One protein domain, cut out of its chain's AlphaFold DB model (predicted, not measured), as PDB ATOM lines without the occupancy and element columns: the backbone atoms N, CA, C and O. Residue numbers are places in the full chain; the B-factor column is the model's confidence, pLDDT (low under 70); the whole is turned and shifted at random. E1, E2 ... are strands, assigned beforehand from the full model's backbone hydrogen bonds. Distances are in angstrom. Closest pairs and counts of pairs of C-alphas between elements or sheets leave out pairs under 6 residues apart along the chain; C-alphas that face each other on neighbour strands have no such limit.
ATOM      1  N   LEU A  49     142.295 136.228 295.929       91.88
ATOM      2  CA  LEU A  49     141.387 135.314 296.618       91.88
ATOM      3  C   LEU A  49     141.936 134.862 297.970       91.88
ATOM      4  O   LEU A  49     143.143 134.663 298.128       91.88
ATOM      5  N   LYS A  50     141.032 134.607 298.914       89.38
ATOM      6  CA  LYS A  50     141.284 133.937 300.194       89.38
ATOM      7  C   LYS A  50     141.117 132.429 300.019       89.38
ATOM      8  O   LYS A  50     140.006 131.919 300.052       89.38
ATOM      9  N   MET A  51     142.230 131.719 299.837       85.19
ATOM     10  CA  MET A  51     142.240 130.262 299.612       85.19
ATOM     11  C   MET A  51     142.651 129.463 300.863       85.19
ATOM     12  O   MET A  51     142.969 128.285 300.775       85.19
ATOM     13  N   GLY A  52     142.709 130.109 302.035       84.88
ATOM     14  CA  GLY A  52     143.075 129.467 303.306       84.88
ATOM     15  C   GLY A  52     144.577 129.235 303.524       84.88
ATOM     16  O   GLY A  52     144.975 128.813 304.607       84.88
ATOM     17  N   ALA A  53     145.425 129.542 302.537       88.31
ATOM     18  CA  ALA A  53     146.875 129.476 302.693       88.31
ATOM     19  C   ALA A  53     147.381 130.525 303.695       88.31
ATOM     20  O   ALA A  53     146.899 131.660 303.741       88.31
ATOM     21  N   THR A  54     148.398 130.162 304.471       92.81
ATOM     22  CA  THR A  54     148.997 131.026 305.490       92.81
ATOM     23  C   THR A  54     150.524 130.933 305.482       92.81
ATOM     24  O   THR A  54     151.111 129.937 305.059       92.81
ATOM     25  N   ASP A  55     151.175 131.989 305.966       94.88
ATOM     26  CA  ASP A  55     152.613 132.065 306.213       94.88
ATOM     27  C   ASP A  55     152.880 132.368 307.694       94.88
ATOM     28  O   ASP A  55     152.214 133.206 308.312       94.88
ATOM     29  N   GLY A  56     153.874 131.690 308.264       95.94
ATOM     30  CA  GLY A  56     154.194 131.728 309.689       95.94
ATOM     31  C   GLY A  56     153.480 130.660 310.522       95.94
ATOM     32  O   GLY A  56     152.987 129.650 310.014       95.94
ATOM     33  N   SER A  57     153.489 130.854 311.838       96.31
ATOM     34  CA  SER A  57     152.831 129.961 312.789       96.31
ATOM     35  C   SER A  57     152.595 130.620 314.144       96.31
ATOM     36  O   SER A  57     153.339 131.501 314.591       96.31
ATOM     37  N   ILE A  58     151.557 130.140 314.825       97.56
ATOM     38  CA  ILE A  58     151.362 130.344 316.258       97.56
ATOM     39  C   ILE A  58     151.906 129.117 316.985       97.56
ATOM     40  O   ILE A  58     151.554 127.978 316.674       97.56
ATOM     41  N   ILE A  59     152.787 129.350 317.950       97.25
ATOM     42  CA  ILE A  59     153.457 128.321 318.734       97.25
ATOM     43  C   ILE A  59     152.864 128.285 320.139       97.25
ATOM     44  O   ILE A  59     152.821 129.307 320.822       97.25
ATOM     45  N   ALA A  60     152.465 127.096 320.582       96.75
ATOM     46  CA  ALA A  60     152.036 126.814 321.944       96.75
ATOM     47  C   ALA A  60     153.070 125.916 322.638       96.75
ATOM     48  O   ALA A  60     153.292 124.778 322.222       96.75
ATOM     49  N   THR A  61     153.695 126.404 323.707       97.00
ATOM     50  CA  THR A  61     154.634 125.625 324.528       97.00
ATOM     51  C   THR A  61     153.974 125.263 325.850       97.00
ATOM     52  O   THR A  61     153.555 126.145 326.595       97.00
ATOM     53  N   THR A  62     153.888 123.968 326.152       95.81
ATOM     54  CA  THR A  62     153.317 123.453 327.404       95.81
ATOM     55  C   THR A  62     154.384 123.332 328.488       95.81
ATOM     56  O   THR A  62     155.528 122.951 328.227       95.81
ATOM     57  N   TYR A  63     153.992 123.605 329.728       96.50
ATOM     58  CA  TYR A  63     154.860 123.588 330.897       96.50
ATOM     59  C   TYR A  63     154.247 122.793 332.046       96.50
ATOM     60  O   TYR A  63     153.034 122.784 332.260       96.50
ATOM     61  N   ASN A  64     155.123 122.180 332.839       95.31
ATOM     62  CA  ASN A  64     154.836 121.736 334.196       95.31
ATOM     63  C   ASN A  64     155.857 122.389 335.136       95.31
ATOM     64  O   ASN A  64     157.055 122.093 335.101       95.31
ATOM     65  N   ASN A  65     155.365 123.297 335.969       90.88
ATOM     66  CA  ASN A  65     156.106 124.276 336.745       90.88
ATOM     67  C   ASN A  65     156.970 125.170 335.846       90.88
ATOM     68  O   ASN A  65     156.503 126.159 335.303       90.88
ATOM     69  N   GLN A  66     158.246 124.847 335.677       89.06
ATOM     70  CA  GLN A  66     159.168 125.612 334.823       89.06
ATOM     71  C   GLN A  66     159.803 124.736 333.743       89.06
ATOM     72  O   GLN A  66     160.621 125.205 332.958       89.06
ATOM     73  N   ASN A  67     159.418 123.459 333.692       94.44
ATOM     74  CA  ASN A  67     159.933 122.518 332.718       94.44
ATOM     75  C   ASN A  67     159.017 122.508 331.503       94.44
ATOM     76  O   ASN A  67     157.810 122.298 331.642       94.44
ATOM     77  N   ILE A  68     159.612 122.702 330.330       96.00
ATOM     78  CA  ILE A  68     158.933 122.506 329.052       96.00
ATOM     79  C   ILE A  68     158.569 121.025 328.938       96.00
ATOM     80  O   ILE A  68     159.421 120.159 329.151       96.00
ATOM     81  N   LEU A  69     157.309 120.751 328.619       92.81
ATOM     82  CA  LEU A  69     156.841 119.411 328.284       92.81
ATOM     83  C   LEU A  69     156.934 119.180 326.777       92.81
ATOM     84  O   LEU A  69     157.557 118.214 326.350       92.81
ATOM     85  N   ASP A  70     156.335 120.075 325.990       93.50
ATOM     86  CA  ASP A  70     156.258 119.945 324.535       93.50
ATOM     87  C   ASP A  70     155.936 121.290 323.861       93.50
ATOM     88  O   ASP A  70     155.561 122.264 324.524       93.50
ATOM     89  N   THR A  71     156.090 121.357 322.540       94.62
ATOM     90  CA  THR A  71     155.817 122.541 321.717       94.62
ATOM     91  C   THR A  71     155.039 122.176 320.460       94.62
ATOM     92  O   THR A  71     155.428 121.290 319.701       94.62
ATOM     93  N   TYR A  72     153.970 122.922 320.199       93.62
ATOM     94  CA  TYR A  72     153.056 122.696 319.086       93.62
ATOM     95  C   TYR A  72     153.008 123.922 318.182       93.62
ATOM     96  O   TYR A  72     152.869 125.043 318.658       93.62
ATOM     97  N   SER A  73     153.114 123.702 316.873       93.50
ATOM     98  CA  SER A  73     152.985 124.747 315.855       93.50
ATOM     99  C   SER A  73     151.632 124.622 315.166       93.50
ATOM    100  O   SER A  73     151.309 123.537 314.682       93.50
ATOM    101  N   MET A  74     150.888 125.722 315.094       94.44
ATOM    102  CA  MET A  74     149.585 125.854 314.438       94.44
ATOM    103  C   MET A  74     149.692 126.862 313.298       94.44
ATOM    104  O   MET A  74     150.377 127.879 313.436       94.44
ATOM    105  N   ASN A  75     149.055 126.569 312.170       92.81
ATOM    106  CA  ASN A  75     149.172 127.361 310.948       92.81
ATOM    107  C   ASN A  75     147.847 127.548 310.205       92.81
ATOM    108  O   ASN A  75     147.802 128.338 309.275       92.81
ATOM    109  N   GLU A  76     146.758 126.901 310.602       91.75
ATOM    110  CA  GLU A  76     145.449 127.210 310.033       91.75
ATOM    111  C   GLU A  76     144.802 128.341 310.820       91.75
ATOM    112  O   GLU A  76     144.764 128.278 312.050       91.75
ATOM    113  N   LEU A  77     144.305 129.358 310.118       92.19
ATOM    114  CA  LEU A  77     143.689 130.545 310.699       92.19
ATOM    115  C   LEU A  77     142.231 130.638 310.267       92.19
ATOM    116  O   LEU A  77     141.925 130.559 309.080       92.19
ATOM    117  N   GLN A  78     141.343 130.854 311.227       91.44
ATOM    118  CA  GLN A  78     139.960 131.216 310.982       91.44
ATOM    119  C   GLN A  78     139.619 132.437 311.830       91.44
ATOM    120  O   GLN A  78     139.909 132.481 313.024       91.44
ATOM    121  N   ILE A  79     139.017 133.442 311.198       91.12
ATOM    122  CA  ILE A  79     138.630 134.693 311.847       91.12
ATOM    123  C   ILE A  79     137.163 134.957 311.536       91.12
ATOM    124  O   ILE A  79     136.728 134.853 310.390       91.12
ATOM    125  N   ASN A  80     136.405 135.305 312.566       90.50
ATOM    126  CA  ASN A  80     135.029 135.756 312.465       90.50
ATOM    127  C   ASN A  80     134.904 137.075 313.225       90.50
ATOM    128  O   ASN A  80     135.006 137.110 314.450       90.50
ATOM    129  N   GLU A  81     134.699 138.156 312.483       89.19
ATOM    130  CA  GLU A  81     134.390 139.469 313.037       89.19
ATOM    131  C   GLU A  81     132.904 139.744 312.833       89.19
ATOM    132  O   GLU A  81     132.396 139.720 311.708       89.19
ATOM    133  N   ASN A  82     132.191 140.003 313.923       89.19
ATOM    134  CA  ASN A  82     130.777 140.345 313.874       89.19
ATOM    135  C   ASN A  82     130.446 141.438 314.904       89.19
ATOM    136  O   ASN A  82     131.334 142.074 315.465       89.19
ATOM    137  N   MET A  83     129.156 141.711 315.119       89.56
ATOM    138  CA  MET A  83     128.731 142.781 316.031       89.56
ATOM    139  C   MET A  83     129.093 142.522 317.500       89.56
ATOM    140  O   MET A  83     129.139 143.475 318.277       89.56
ATOM    141  N   ASP A  84     129.302 141.261 317.875       90.81
ATOM    142  CA  ASP A  84     129.580 140.850 319.248       90.81
ATOM    143  C   ASP A  84     131.077 140.905 319.568       90.81
ATOM    144  O   ASP A  84     131.429 141.050 320.738       90.81
ATOM    145  N   GLY A  85     131.952 140.832 318.560       92.38
ATOM    146  CA  GLY A  85     133.397 140.875 318.760       92.38
ATOM    147  C   GLY A  85     134.225 140.273 317.627       92.38
ATOM    148  O   GLY A  85     133.749 140.057 316.507       92.38
ATOM    149  N   VAL A  86     135.482 140.000 317.962       93.62
ATOM    150  CA  VAL A  86     136.489 139.342 317.136       93.62
ATOM    151  C   VAL A  86     136.738 137.944 317.699       93.62
ATOM    152  O   VAL A  86     137.136 137.754 318.849       93.62
ATOM    153  N   PHE A  87     136.513 136.941 316.862       94.94
ATOM    154  CA  PHE A  87     136.644 135.536 317.217       94.94
ATOM    155  C   PHE A  87     137.700 134.899 316.327       94.94
ATOM    156  O   PHE A  87     137.552 134.863 315.106       94.94
ATOM    157  N   ILE A  88     138.777 134.416 316.936       96.06
ATOM    158  CA  ILE A  88     139.938 133.885 316.222       96.06
ATOM    159  C   ILE A  88     140.137 132.447 316.657       96.06
ATOM    160  O   ILE A  88     140.227 132.184 317.853       96.06
ATOM    161  N   ASP A  89     140.273 131.547 315.694       95.38
ATOM    162  CA  ASP A  89     140.641 130.157 315.914       95.38
ATOM    163  C   ASP A  89     141.913 129.863 315.104       95.38
ATOM    164  O   ASP A  89     141.988 130.117 313.899       95.38
ATOM    165  N   VAL A  90     142.940 129.347 315.774       96.06
ATOM    166  CA  VAL A  90     144.201 128.923 315.165       96.06
ATOM    167  C   VAL A  90     144.426 127.464 315.496       96.06
ATOM    168  O   VAL A  90     144.444 127.083 316.665       96.06
ATOM    169  N   ARG A  91     144.611 126.626 314.482       92.69
ATOM    170  CA  ARG A  91     144.610 125.178 314.686       92.69
ATOM    171  C   ARG A  91     145.636 124.442 313.851       92.69
ATOM    172  O   ARG A  91     146.287 124.979 312.951       92.69
ATOM    173  N   LYS A  92     145.793 123.180 314.223       88.31
ATOM    174  CA  LYS A  92     146.422 122.140 313.426       88.31
ATOM    175  C   LYS A  92     145.631 120.861 313.644       88.31
ATOM    176  O   LYS A  92     145.648 120.300 314.745       88.31
ATOM    177  N   PHE A  93     144.931 120.420 312.604       70.50
ATOM    178  CA  PHE A  93     144.098 119.232 312.696       70.50
ATOM    179  C   PHE A  93     144.916 117.952 312.878       70.50
ATOM    180  O   PHE A  93     146.053 117.815 312.418       70.50
ATOM    181  N   TYR A  94     144.278 116.989 313.541       65.31
ATOM    182  CA  TYR A  94     144.679 115.593 313.491       65.31
ATOM    183  C   TYR A  94     144.609 115.108 312.038       65.31
ATOM    184  O   TYR A  94     143.622 115.354 311.349       65.31
ATOM    185  N   ASN A  95     145.626 114.388 311.581       60.78
ATOM    186  CA  ASN A  95     145.562 113.639 310.329       60.78
ATOM    187  C   ASN A  95     146.224 112.274 310.521       60.78
ATOM    188  O   ASN A  95     146.809 112.012 311.573       60.78
ATOM    189  N   ASP A  96     146.167 111.416 309.503       49.34
ATOM    190  CA  ASP A  96     146.691 110.044 309.567       49.34
ATOM    191  C   ASP A  96     148.184 109.961 309.975       49.34
ATOM    192  O   ASP A  96     148.648 108.910 310.414       49.34
ATOM    193  N   ASN A  97     148.925 111.077 309.897       53.91
ATOM    194  CA  ASN A  97     150.340 111.198 310.260       53.91
ATOM    195  C   ASN A  97     150.605 112.002 311.553       53.91
ATOM    196  O   ASN A  97     151.753 112.075 311.998       53.91
ATOM    197  N   LEU A  98     149.589 112.621 312.164       61.12
ATOM    198  CA  LEU A  98     149.709 113.472 313.351       61.12
ATOM    199  C   LEU A  98     148.924 112.860 314.509       61.12
ATOM    200  O   LEU A  98     147.704 112.915 314.540       61.12
ATOM    201  N   SER A  99     149.623 112.340 315.518       68.81
ATOM    202  CA  SER A  99     148.998 111.723 316.698       68.81
ATOM    203  C   SER A  99     148.277 112.704 317.632       68.81
ATOM    204  O   SER A  99     147.666 112.264 318.606       68.81
ATOM    205  N   THR A 100     148.370 114.011 317.369       78.94
ATOM    206  CA  THR A 100     147.956 115.083 318.278       78.94
ATOM    207  C   THR A 100     147.336 116.234 317.485       78.94
ATOM    208  O   THR A 100     147.957 116.730 316.546       78.94
ATOM    209  N   GLY A 101     146.136 116.659 317.879       87.81
ATOM    210  CA  GLY A 101     145.475 117.871 317.401       87.81
ATOM    211  C   GLY A 101     145.590 118.988 318.434       87.81
ATOM    212  O   GLY A 101     145.525 118.734 319.642       87.81
ATOM    213  N   VAL A 102     145.778 120.215 317.958       92.94
ATOM    214  CA  VAL A 102     145.848 121.406 318.809       92.94
ATOM    215  C   VAL A 102     145.014 122.538 318.231       92.94
ATOM    216  O   VAL A 102     144.963 122.725 317.014       92.94
ATOM    217  N   GLU A 103     144.385 123.293 319.118       95.06
ATOM    218  CA  GLU A 103     143.549 124.439 318.777       95.06
ATOM    219  C   GLU A 103     143.732 125.525 319.832       95.06
ATOM    220  O   GLU A 103     143.704 125.256 321.030       95.06
ATOM    221  N   TYR A 104     143.945 126.753 319.390       96.50
ATOM    222  CA  TYR A 104     144.026 127.949 320.211       96.50
ATOM    223  C   TYR A 104     142.967 128.924 319.731       96.50
ATOM    224  O   TYR A 104     142.867 129.166 318.532       96.50
ATOM    225  N   TYR A 105     142.215 129.515 320.648       94.94
ATOM    226  CA  TYR A 105     141.213 130.501 320.286       94.94
ATOM    227  C   TYR A 105     141.229 131.709 321.196       94.94
ATOM    228  O   TYR A 105     141.578 131.627 322.376       94.94
ATOM    229  N   ILE A 106     140.831 132.825 320.600       95.75
ATOM    230  CA  ILE A 106     140.616 134.113 321.241       95.75
ATOM    231  C   ILE A 106     139.155 134.483 321.007       95.75
ATOM    232  O   ILE A 106     138.660 134.457 319.874       95.75
ATOM    233  N   ARG A 107     138.461 134.810 322.092       94.75
ATOM    234  CA  ARG A 107     137.140 135.430 322.085       94.75
ATOM    235  C   ARG A 107     137.330 136.824 322.673       94.75
ATOM    236  O   ARG A 107     137.538 136.948 323.874       94.75
ATOM    237  N   ASP A 108     137.338 137.829 321.807       93.38
ATOM    238  CA  ASP A 108     137.511 139.237 322.170       93.38
ATOM    239  C   ASP A 108     136.209 139.970 321.856       93.38
ATOM    240  O   ASP A 108     135.886 140.222 320.692       93.38
ATOM    241  N   TYR A 109     135.397 140.200 322.879       92.00
ATOM    242  CA  TYR A 109     134.082 140.790 322.720       92.00
ATOM    243  C   TYR A 109     134.161 142.318 322.644       92.00
ATOM    244  O   TYR A 109     135.144 142.968 322.976       92.00
ATOM    245  N   VAL A 110     133.082 142.940 322.176       90.44
ATOM    246  CA  VAL A 110     132.955 144.400 322.235       90.44
ATOM    247  C   VAL A 110     132.835 144.888 323.682       90.44
ATOM    248  O   VAL A 110     132.160 144.246 324.479       90.44
ATOM    249  N   SER A 111     133.318 146.112 323.952       84.25
ATOM    250  CA  SER A 111     133.391 146.795 325.275       84.25
ATOM    251  C   SER A 111     132.268 146.550 326.305       84.25
ATOM    252  O   SER A 111     132.473 146.662 327.513       84.25
ATOM    253  N   SER A 112     131.032 146.278 325.872       87.56
ATOM    254  CA  SER A 112     129.914 145.949 326.768       87.56
ATOM    255  C   SER A 112     129.956 144.524 327.337       87.56
ATOM    256  O   SER A 112     129.173 144.210 328.235       87.56
ATOM    257  N   LEU A 113     130.815 143.667 326.793       88.06
ATOM    258  CA  LEU A 113     130.898 142.230 327.026       88.06
ATOM    259  C   LEU A 113     132.328 141.762 327.367       88.06
ATOM    260  O   LEU A 113     132.503 140.566 327.540       88.06
ATOM    261  N   ASP A 114     133.293 142.661 327.595       86.56
ATOM    262  CA  ASP A 114     134.705 142.331 327.909       86.56
ATOM    263  C   ASP A 114     134.885 141.364 329.093       86.56
ATOM    264  O   ASP A 114     135.885 140.669 329.231       86.56
ATOM    265  N   ASN A 115     133.893 141.267 329.985       87.56
ATOM    266  CA  ASN A 115     133.910 140.274 331.066       87.56
ATOM    267  C   ASN A 115     133.825 138.817 330.565       87.56
ATOM    268  O   ASN A 115     133.966 137.898 331.372       87.56
ATOM    269  N   TYR A 116     133.520 138.611 329.285       89.25
ATOM    270  CA  TYR A 116     133.495 137.316 328.609       89.25
ATOM    271  C   TYR A 116     134.753 137.075 327.769       89.25
ATOM    272  O   TYR A 116     134.846 136.021 327.139       89.25
ATOM    273  N   ASP A 117     135.699 138.016 327.764       92.50
ATOM    274  CA  ASP A 117     136.947 137.881 327.028       92.50
ATOM    275  C   ASP A 117     137.761 136.722 327.577       92.50
ATOM    276  O   ASP A 117     138.082 136.636 328.768       92.50
ATOM    277  N   GLU A 118     138.143 135.831 326.679       94.00
ATOM    278  CA  GLU A 118     138.956 134.689 327.035       94.00
ATOM    279  C   GLU A 118     139.833 134.246 325.879       94.00
ATOM    280  O   GLU A 118     139.508 134.391 324.697       94.00
ATOM    281  N   SER A 119     140.933 133.613 326.248       96.12
ATOM    282  CA  SER A 119     141.633 132.724 325.348       96.12
ATOM    283  C   SER A 119     141.703 131.335 325.945       96.12
ATOM    284  O   SER A 119     141.677 131.132 327.167       96.12
ATOM    285  N   ARG A 120     141.762 130.345 325.067       96.00
ATOM    286  CA  ARG A 120     141.762 128.942 325.462       96.00
ATOM    287  C   ARG A 120     142.584 128.127 324.476       96.00
ATOM    288  O   ARG A 120     142.711 128.464 323.302       96.00
ATOM    289  N   PHE A 121     143.178 127.057 324.980       96.31
ATOM    290  CA  PHE A 121     144.002 126.142 324.209       96.31
ATOM    291  C   PHE A 121     143.592 124.705 324.500       96.31
ATOM    292  O   PHE A 121     143.571 124.266 325.654       96.31
ATOM    293  N   TYR A 122     143.305 123.973 323.435       94.62
ATOM    294  CA  TYR A 122     143.000 122.561 323.446       94.62
ATOM    295  C   TYR A 122     144.163 121.757 322.890       94.62
ATOM    296  O   TYR A 122     144.721 122.050 321.835       94.62
ATOM    297  N   LEU A 123     144.494 120.698 323.616       92.06
ATOM    298  CA  LEU A 123     145.471 119.693 323.248       92.06
ATOM    299  C   LEU A 123     144.801 118.330 323.367       92.06
ATOM    300  O   LEU A 123     144.479 117.886 324.470       92.06
ATOM    301  N   GLY A 124     144.602 117.665 322.234       86.56
ATOM    302  CA  GLY A 124     143.937 116.372 322.169       86.56
ATOM    303  C   GLY A 124     144.761 115.330 321.428       86.56
ATOM    304  O   GLY A 124     145.373 115.608 320.399       86.56
ATOM    305  N   ASN A 125     144.736 114.099 321.922       78.69
ATOM    306  CA  ASN A 125     145.102 112.905 321.169       78.69
ATOM    307  C   ASN A 125     144.003 111.841 321.344       78.69
ATOM    308  O   ASN A 125     142.995 112.080 322.005       78.69
ATOM    309  N   MET A 126     144.178 110.652 320.760       71.31
ATOM    310  CA  MET A 126     143.167 109.584 320.839       71.31
ATOM    311  C   MET A 126     142.822 109.116 322.266       71.31
ATOM    312  O   MET A 126     141.794 108.473 322.454       71.31
ATOM    313  N   ASN A 127     143.664 109.407 323.260       74.88
ATOM    314  CA  ASN A 127     143.528 108.906 324.629       74.88
ATOM    315  C   ASN A 127     143.319 110.015 325.667       74.88
ATOM    316  O   ASN A 127     142.824 109.744 326.759       74.88
ATOM    317  N   GLU A 128     143.733 111.241 325.361       81.44
ATOM    318  CA  GLU A 128     143.837 112.324 326.330       81.44
ATOM    319  C   GLU A 128     143.373 113.648 325.730       81.44
ATOM    320  O   GLU A 128     143.608 113.939 324.556       81.44
ATOM    321  N   TYR A 129     142.742 114.462 326.573       87.25
ATOM    322  CA  TYR A 129     142.262 115.791 326.231       87.25
ATOM    323  C   TYR A 129     142.604 116.766 327.355       87.25
ATOM    324  O   TYR A 129     142.268 116.545 328.526       87.25
ATOM    325  N   TYR A 130     143.274 117.852 326.990       92.12
ATOM    326  CA  TYR A 130     143.702 118.900 327.893       92.12
ATOM    327  C   TYR A 130     143.227 120.264 327.388       92.12
ATOM    328  O   TYR A 130     143.482 120.655 326.259       92.12
ATOM    329  N   GLU A 131     142.562 120.985 328.274       95.31
ATOM    330  CA  GLU A 131     142.091 122.359 328.154       95.31
ATOM    331  C   GLU A 131     142.908 123.297 329.050       95.31
ATOM    332  O   GLU A 131     143.132 123.025 330.239       95.31
ATOM    333  N   PHE A 132     143.339 124.412 328.483       96.00
ATOM    334  CA  PHE A 132     144.012 125.498 329.179       96.00
ATOM    335  C   PHE A 132     143.249 126.787 328.908       96.00
ATOM    336  O   PHE A 132     142.797 126.994 327.788       96.00
ATOM    337  N   VAL A 133     143.109 127.638 329.920       95.50
ATOM    338  CA  VAL A 133     142.262 128.833 329.850       95.50
ATOM    339  C   VAL A 133     142.980 130.060 330.403       95.50
ATOM    340  O   VAL A 133     143.744 129.968 331.370       95.50
ATOM    341  N   ASN A 134     142.703 131.212 329.806       93.88
ATOM    342  CA  ASN A 134     142.984 132.534 330.342       93.88
ATOM    343  C   ASN A 134     141.675 133.336 330.349       93.88
ATOM    344  O   ASN A 134     141.366 134.070 329.416       93.88
ATOM    345  N   GLU A 135     140.912 133.189 331.430       83.25
ATOM    346  CA  GLU A 135     139.639 133.897 331.658       83.25
ATOM    347  C   GLU A 135     139.861 135.316 332.226       83.25
ATOM    348  O   GLU A 135     138.929 135.974 332.675       83.25
ATOM    349  N   SER A 136     141.115 135.787 332.287       77.19
ATOM    350  CA  SER A 136     141.435 137.107 332.846       77.19
ATOM    351  C   SER A 136     141.321 138.250 331.835       77.19
ATOM    352  O   SER A 136     141.575 139.392 332.213       77.19
ATOM    353  N   GLY A 137     141.023 137.947 330.564       70.06
ATOM    354  CA  GLY A 137     140.978 138.918 329.463       70.06
ATOM    355  C   GLY A 137     142.331 139.552 329.107       70.06
ATOM    356  O   GLY A 137     142.418 140.390 328.223       70.06
ATOM    357  N   ASN A 138     143.426 139.174 329.781       75.12
ATOM    358  CA  ASN A 138     144.745 139.789 329.593       75.12
ATOM    359  C   ASN A 138     145.575 139.082 328.511       75.12
ATOM    360  O   ASN A 138     146.760 138.805 328.721       75.12
ATOM    361  N   PHE A 139     144.968 138.738 327.379       82.56
ATOM    362  CA  PHE A 139     145.689 138.210 326.222       82.56
ATOM    363  C   PHE A 139     146.081 139.367 325.299       82.56
ATOM    364  O   PHE A 139     145.302 140.275 325.026       82.56
ATOM    365  N   ASN A 140     147.331 139.370 324.842       88.00
ATOM    366  CA  ASN A 140     147.846 140.431 323.985       88.00
ATOM    367  C   ASN A 140     147.987 139.908 322.562       88.00
ATOM    368  O   ASN A 140     148.895 139.124 322.264       88.00
ATOM    369  N   TYR A 141     147.095 140.360 321.689       94.56
ATOM    370  CA  TYR A 141     147.164 140.061 320.272       94.56
ATOM    371  C   TYR A 141     147.001 141.327 319.433       94.56
ATOM    372  O   TYR A 141     146.571 142.383 319.889       94.56
ATOM    373  N   THR A 142     147.413 141.241 318.177       95.69
ATOM    374  CA  THR A 142     147.167 142.272 317.177       95.69
ATOM    375  C   THR A 142     146.635 141.603 315.930       95.69
ATOM    376  O   THR A 142     147.249 140.661 315.426       95.69
ATOM    377  N   LEU A 143     145.529 142.132 315.420       95.38
ATOM    378  CA  LEU A 143     144.958 141.752 314.143       95.38
ATOM    379  C   LEU A 143     145.074 142.930 313.173       95.38
ATOM    380  O   LEU A 143     144.705 144.058 313.498       95.38
ATOM    381  N   LYS A 144     145.649 142.690 311.996       95.56
ATOM    382  CA  LYS A 144     145.764 143.686 310.922       95.56
ATOM    383  C   LYS A 144     145.178 143.128 309.642       95.56
ATOM    384  O   LYS A 144     145.380 141.956 309.358       95.56
ATOM    385  N   VAL A 145     144.547 143.997 308.864       93.12
ATOM    386  CA  VAL A 145     144.046 143.690 307.523       93.12
ATOM    387  C   VAL A 145     144.827 144.533 306.528       93.12
ATOM    388  O   VAL A 145     144.995 145.738 306.745       93.12
ATOM    389  N   ASP A 146     145.364 143.910 305.483       91.62
ATOM    390  CA  ASP A 146     146.009 144.642 304.392       91.62
ATOM    391  C   ASP A 146     145.004 145.109 303.323       91.62
ATOM    392  O   ASP A 146     143.791 144.953 303.461       91.62
ATOM    393  N   SER A 147     145.496 145.767 302.270       89.56
ATOM    394  CA  SER A 147     144.642 146.319 301.208       89.56
ATOM    395  C   SER A 147     143.905 145.261 300.392       89.56
ATOM    396  O   SER A 147     142.905 145.597 299.762       89.56
ATOM    397  N   ASP A 148     144.391 144.019 300.407       87.50
ATOM    398  CA  ASP A 148     143.791 142.884 299.707       87.50
ATOM    399  C   ASP A 148     142.842 142.101 300.635       87.50
ATOM    400  O   ASP A 148     142.333 141.040 300.277       87.50
ATOM    401  N   GLY A 149     142.587 142.623 301.842       87.44
ATOM    402  CA  GLY A 149     141.684 142.021 302.814       87.44
ATOM    403  C   GLY A 149     142.287 140.845 303.585       87.44
ATOM    404  O   GLY A 149     141.527 140.150 304.260       87.44
ATOM    405  N   MET A 150     143.600 140.603 303.498       92.06
ATOM    406  CA  MET A 150     144.270 139.477 304.159       92.06
ATOM    407  C   MET A 150     144.617 139.811 305.606       92.06
ATOM    408  O   MET A 150     145.178 140.874 305.902       92.06
ATOM    409  N   TYR A 151     144.327 138.882 306.511       93.56
ATOM    410  CA  TYR A 151     144.605 139.045 307.929       93.56
ATOM    411  C   TYR A 151     146.056 138.714 308.286       93.56
ATOM    412  O   TYR A 151     146.677 137.787 307.774       93.56
ATOM    413  N   THR A 152     146.609 139.468 309.231       96.69
ATOM    414  CA  THR A 152     147.831 139.125 309.960       96.69
ATOM    415  C   THR A 152     147.528 139.134 311.448       96.69
ATOM    416  O   THR A 152     147.273 140.194 312.027       96.69
ATOM    417  N   LEU A 153     147.586 137.954 312.055       97.38
ATOM    418  CA  LEU A 153     147.489 137.747 313.491       97.38
ATOM    419  C   LEU A 153     148.889 137.753 314.105       97.38
ATOM    420  O   LEU A 153     149.823 137.140 313.587       97.38
ATOM    421  N   SER A 154     149.053 138.416 315.240       97.56
ATOM    422  CA  SER A 154     150.246 138.313 316.079       97.56
ATOM    423  C   SER A 154     149.830 138.150 317.531       97.56
ATOM    424  O   SER A 154     149.045 138.951 318.019       97.56
ATOM    425  N   VAL A 155     150.366 137.143 318.217       97.00
ATOM    426  CA  VAL A 155     150.079 136.844 319.629       97.00
ATOM    427  C   VAL A 155     151.363 136.996 320.435       97.00
ATOM    428  O   VAL A 155     152.403 136.430 320.083       97.00
ATOM    429  N   VAL A 156     151.301 137.760 321.525       93.81
ATOM    430  CA  VAL A 156     152.455 138.080 322.371       93.81
ATOM    431  C   VAL A 156     152.288 137.442 323.746       93.81
ATOM    432  O   VAL A 156     151.717 138.044 324.649       93.81
ATOM    433  N   GLN A 157     152.859 136.244 323.900       90.25
ATOM    434  CA  GLN A 157     153.000 135.532 325.179       90.25
ATOM    435  C   GLN A 157     151.704 135.445 325.993       90.25
ATOM    436  O   GLN A 157     151.664 135.797 327.173       90.25
ATOM    437  N   ASP A 158     150.650 134.938 325.371       95.50
ATOM    438  CA  ASP A 158     149.432 134.626 326.098       95.50
ATOM    439  C   ASP A 158     149.655 133.400 326.996       95.50
ATOM    440  O   ASP A 158     150.191 132.382 326.556       95.50
ATOM    441  N   THR A 159     149.303 133.519 328.275       94.88
ATOM    442  CA  THR A 159     149.555 132.492 329.293       94.88
ATOM    443  C   THR A 159     148.241 131.877 329.740       94.88
ATOM    444  O   THR A 159     147.420 132.553 330.352       94.88
ATOM    445  N   LEU A 160     148.076 130.578 329.501       96.00
ATOM    446  CA  LEU A 160     146.852 129.842 329.805       96.00
ATOM    447  C   LEU A 160     147.119 128.738 330.822       96.00
ATOM    448  O   LEU A 160     148.070 127.974 330.668       96.00
ATOM    449  N   TYR A 161     146.268 128.599 331.834       96.00
ATOM    450  CA  TYR A 161     146.434 127.605 332.898       96.00
ATOM    451  C   TYR A 161     145.514 126.409 332.702       96.00
ATOM    452  O   TYR A 161     144.396 126.540 332.209       96.00
ATOM    453  N   ARG A 162     145.968 125.223 333.104       95.88
ATOM    454  CA  ARG A 162     145.212 123.979 332.947       95.88
ATOM    455  C   ARG A 162     143.894 124.052 333.724       95.88
ATOM    456  O   ARG A 162     143.914 124.220 334.940       95.88
ATOM    457  N   GLN A 163     142.769 123.829 333.046       95.19
ATOM    458  CA  GLN A 163     141.443 123.723 333.665       95.19
ATOM    459  C   GLN A 163     140.972 122.268 333.675       95.19
ATOM    460  O   GLN A 163     140.887 121.624 332.636       95.19
ATOM    461  N   THR A 164     140.659 121.714 334.840       91.81
ATOM    462  CA  THR A 164     140.157 120.338 334.958       91.81
ATOM    463  C   THR A 164     138.840 120.302 335.711       91.81
ATOM    464  O   THR A 164     138.662 121.025 336.686       91.81
ATOM    465  N   PHE A 165     137.934 119.420 335.296       88.94
ATOM    466  CA  PHE A 165     136.659 119.231 335.978       88.94
ATOM    467  C   PHE A 165     136.802 118.175 337.077       88.94
ATOM    468  O   PHE A 165     137.043 116.999 336.795       88.94
ATOM    469  N   ILE A 166     136.704 118.586 338.340       88.00
ATOM    470  CA  ILE A 166     136.822 117.711 339.515       88.00
ATOM    471  C   ILE A 166     135.675 118.040 340.471       88.00
ATOM    472  O   ILE A 166     135.442 119.198 340.789       88.00
ATOM    473  N   ASN A 167     134.980 117.014 340.974       88.38
ATOM    474  CA  ASN A 167     133.900 117.165 341.961       88.38
ATOM    475  C   ASN A 167     132.799 118.164 341.560       88.38
ATOM    476  O   ASN A 167     132.279 118.873 342.412       88.38
ATOM    477  N   PHE A 168     132.415 118.160 340.283       89.12
ATOM    478  CA  PHE A 168     131.408 119.060 339.706       89.12
ATOM    479  C   PHE A 168     131.823 120.533 339.572       89.12
ATOM    480  O   PHE A 168     130.973 121.348 339.234       89.12
ATOM    481  N   ASP A 169     133.109 120.848 339.746       91.19
ATOM    482  CA  ASP A 169     133.648 122.197 339.579       91.19
ATOM    483  C   ASP A 169     134.852 122.225 338.627       91.19
ATOM    484  O   ASP A 169     135.610 121.257 338.499       91.19
ATOM    485  N   ASN A 170     135.048 123.379 337.988       90.12
ATOM    486  CA  ASN A 170     136.264 123.688 337.244       90.12
ATOM    487  C   ASN A 170     137.370 124.112 338.215       90.12
ATOM    488  O   ASN A 170     137.230 125.074 338.967       90.12
ATOM    489  N   VAL A 171     138.496 123.406 338.170       92.19
ATOM    490  CA  VAL A 171     139.677 123.672 338.991       92.19
ATOM    491  C   VAL A 171     140.827 124.098 338.088       92.19
ATOM    492  O   VAL A 171     141.170 123.392 337.138       92.19
ATOM    493  N   ILE A 172     141.438 125.239 338.410       93.50
ATOM    494  CA  ILE A 172     142.625 125.748 337.719       93.50
ATOM    495  C   ILE A 172     143.889 125.214 338.399       93.50
ATOM    496  O   ILE A 172     144.151 125.491 339.570       93.50
ATOM    497  N   ASP A 173     144.699 124.471 337.648       91.81
ATOM    498  CA  ASP A 173     146.037 124.042 338.042       91.81
ATOM    499  C   ASP A 173     147.079 125.007 337.468       91.81
ATOM    500  O   ASP A 173     147.530 124.871 336.332       91.81
ATOM    501  N   SER A 174     147.496 125.980 338.282       90.38
ATOM    502  CA  SER A 174     148.516 126.962 337.887       90.38
ATOM    503  C   SER A 174     149.920 126.373 337.691       90.38
ATOM    504  O   SER A 174     150.786 127.030 337.112       90.38
ATOM    505  N   THR A 175     150.166 125.133 338.139       93.88
ATOM    506  CA  THR A 175     151.453 124.462 337.919       93.88
ATOM    507  C   THR A 175     151.576 123.921 336.501       93.88
ATOM    508  O   THR A 175     152.686 123.657 336.054       93.88
ATOM    509  N   ARG A 176     150.476 123.789 335.758       94.94
ATOM    510  CA  ARG A 176     150.487 123.388 334.350       94.94
ATOM    511  C   ARG A 176     149.921 124.510 333.501       94.94
ATOM    512  O   ARG A 176     148.764 124.884 333.657       94.94
ATOM    513  N   TYR A 177     150.723 125.030 332.587       95.62
ATOM    514  CA  TYR A 177     150.310 126.142 331.736       95.62
ATOM    515  C   TYR A 177     150.862 126.020 330.327       95.62
ATOM    516  O   TYR A 177     151.752 125.213 330.052       95.62
ATOM    517  N   VAL A 178     150.316 126.838 329.441       96.38
ATOM    518  CA  VAL A 178     150.753 127.011 328.063       96.38
ATOM    519  C   VAL A 178     151.127 128.465 327.852       96.38
ATOM    520  O   VAL A 178     150.423 129.357 328.319       96.38
ATOM    521  N   LEU A 179     152.235 128.691 327.150       96.12
ATOM    522  CA  LEU A 179     152.574 129.989 326.577       96.12
ATOM    523  C   LEU A 179     152.322 129.938 325.074       96.12
ATOM    524  O   LEU A 179     152.917 129.108 324.384       96.12
ATOM    525  N   VAL A 180     151.461 130.824 324.582       97.31
ATOM    526  CA  VAL A 180     151.124 130.952 323.164       97.31
ATOM    527  C   VAL A 180     151.735 132.231 322.609       97.31
ATOM    528  O   VAL A 180     151.585 133.318 323.168       97.31
ATOM    529  N   SER A 181     152.467 132.113 321.506       97.38
ATOM    530  CA  SER A 181     153.067 133.262 320.830       97.38
ATOM    531  C   SER A 181     153.356 132.965 319.369       97.38
ATOM    532  O   SER A 181     153.563 131.814 318.992       97.38
ATOM    533  N   GLY A 182     153.417 134.001 318.544       97.44
ATOM    534  CA  GLY A 182     153.797 133.863 317.145       97.44
ATOM    535  C   GLY A 182     153.099 134.877 316.264       97.44
ATOM    536  O   GLY A 182     152.418 135.783 316.749       97.44
ATOM    537  N   ALA A 183     153.274 134.712 314.960       97.38
ATOM    538  CA  ALA A 183     152.570 135.491 313.964       97.38
ATOM    539  C   ALA A 183     152.193 134.596 312.789       97.38
ATOM    540  O   ALA A 183     152.972 133.734 312.378       97.38
ATOM    541  N   LEU A 184     150.996 134.823 312.267       96.12
ATOM    542  CA  LEU A 184     150.416 134.073 311.168       96.12
ATOM    543  C   LEU A 184     149.745 135.065 310.222       96.12
ATOM    544  O   LEU A 184     148.982 135.926 310.665       96.12
ATOM    545  N   LYS A 185     150.058 134.974 308.935       95.62
ATOM    546  CA  LYS A 185     149.532 135.854 307.894       95.62
ATOM    547  C   LYS A 185     148.796 135.028 306.845       95.62
ATOM    548  O   LYS A 185     149.356 134.059 306.352       95.62
ATOM    549  N   GLU A 186     147.593 135.435 306.461       93.62
ATOM    550  CA  GLU A 186     146.910 134.878 305.291       93.62
ATOM    551  C   GLU A 186     147.662 135.239 304.004       93.62
ATOM    552  O   GLU A 186     148.095 136.378 303.792       93.62
ATOM    553  N   VAL A 187     147.819 134.247 303.135       93.38
ATOM    554  CA  VAL A 187     148.461 134.377 301.832       93.38
ATOM    555  C   VAL A 187     147.382 134.282 300.769       93.38
ATOM    556  O   VAL A 187     146.825 133.218 300.501       93.38
ATOM    557  N   GLY A 188     147.089 135.423 300.160       92.00
ATOM    558  CA  GLY A 188     146.121 135.496 299.084       92.00
ATOM    559  C   GLY A 188     146.643 134.926 297.763       92.00
ATOM    560  O   GLY A 188     147.843 134.958 297.481       92.00
ATOM    561  N   THR A 189     145.726 134.445 296.925       93.56
ATOM    562  CA  THR A 189     146.031 133.925 295.585       93.56
ATOM    563  C   THR A 189     145.615 134.934 294.514       93.56
ATOM    564  O   THR A 189     144.422 135.196 294.363       93.56
ATOM    565  N   PRO A 190     146.556 135.538 293.764       94.44
ATOM    566  CA  PRO A 190     146.216 136.515 292.738       94.44
ATOM    567  C   PRO A 190     145.597 135.838 291.511       94.44
ATOM    568  O   PRO A 190     146.173 134.905 290.951       94.44
ATOM    569  N   ILE A 191     144.473 136.372 291.039       95.06
ATOM    570  CA  ILE A 191     143.776 135.906 289.834       95.06
ATOM    571  C   ILE A 191     143.595 137.049 288.834       95.06
ATOM    572  O   ILE A 191     143.515 138.218 289.213       95.06
TER     573      ILE A 191
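AT A GLANCE: This is residues 49 to 191 of the 356 residues of an uncharacterized protein of Candidatus Marinimicrobia bacterium (UniProt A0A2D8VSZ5). One twisted sheet folds over into two layers, partly face to face, with their strands crossed. One layer is the meander E3 E4 E5 E6 E7, each strand the antiparallel neighbour of the one before; across it run E1, E2, E8 and much of the long, bent hairpin of E9 and E10, which also reaches over to E7. The printed part has 143 residues with eleven named strands, E1 to E11 in chain order, and no named helix. The class is all strand, and the branched sheet of ten strands is antiparallel in its neighbour pairs. The whole is compact, with a radius of gyration of the C-alphas of 15.8 A and spans of 54 by 43 by 26 A.

HOW THE PARTS SIT: E9, residues 151 to 166, has three neighbours. E10, residues 169 to 186, is on one side and forms a hairpin with it, with N 160 and O 178 at 2.9 A. On the other side are E8, residues 141 to 145, an edge strand and hairpin partner with N 142 and O 154 at 2.8 A, and E7, residues 129 to 134, with N 133 and O 161 at 2.8 A. E9 bends by 74 degrees at residue 156 and E10 by 86 degrees at residue 175. E8, E9 and E10 form a second meander. E1, residues 54 to 64, lies on one side of E10 and E9 on the other side; E1 and E10 are antiparallel, with N 59 and O 181 at 2.8 A. E1 forms a hairpin with the edge strand E2, residues 67 to 74, with N 60 and O 72 at 2.8 A. E2 runs on into the edge strand E3, residues 76 to 82, at 73 degrees. E3 and E4, residues 85 to 92, form a hairpin, with N 78 and O 89 at 2.8 A. The closest C-alphas of E1 and E4 are those of Ile 58 and Val 90, 7.4 A. E5, residues 100 to 109, and E6, residues 118 to 125, form a hairpin, with N 101 and O 124 at 2.8 A. E3 and E8 are apart.

IN THESE COORDINATES: E1 begins at C-alpha 54 (148.997, 131.026, 305.490) and is 30.7 A long. E9 and E10 are each 38.9 A, and E5 is 29.5 A. E11, residues 189 to 191, pairs with no named strand and ends at C-alpha 191 (143.776, 135.906, 289.834).

THE WHOLE: The two C-alphas farthest apart are those of Asn 167 and Ile 191, 56.3 A. The printed part has no cut and no long link. Mean pLDDT of the printed part is 90.4; residues 94 to 99 are under 70.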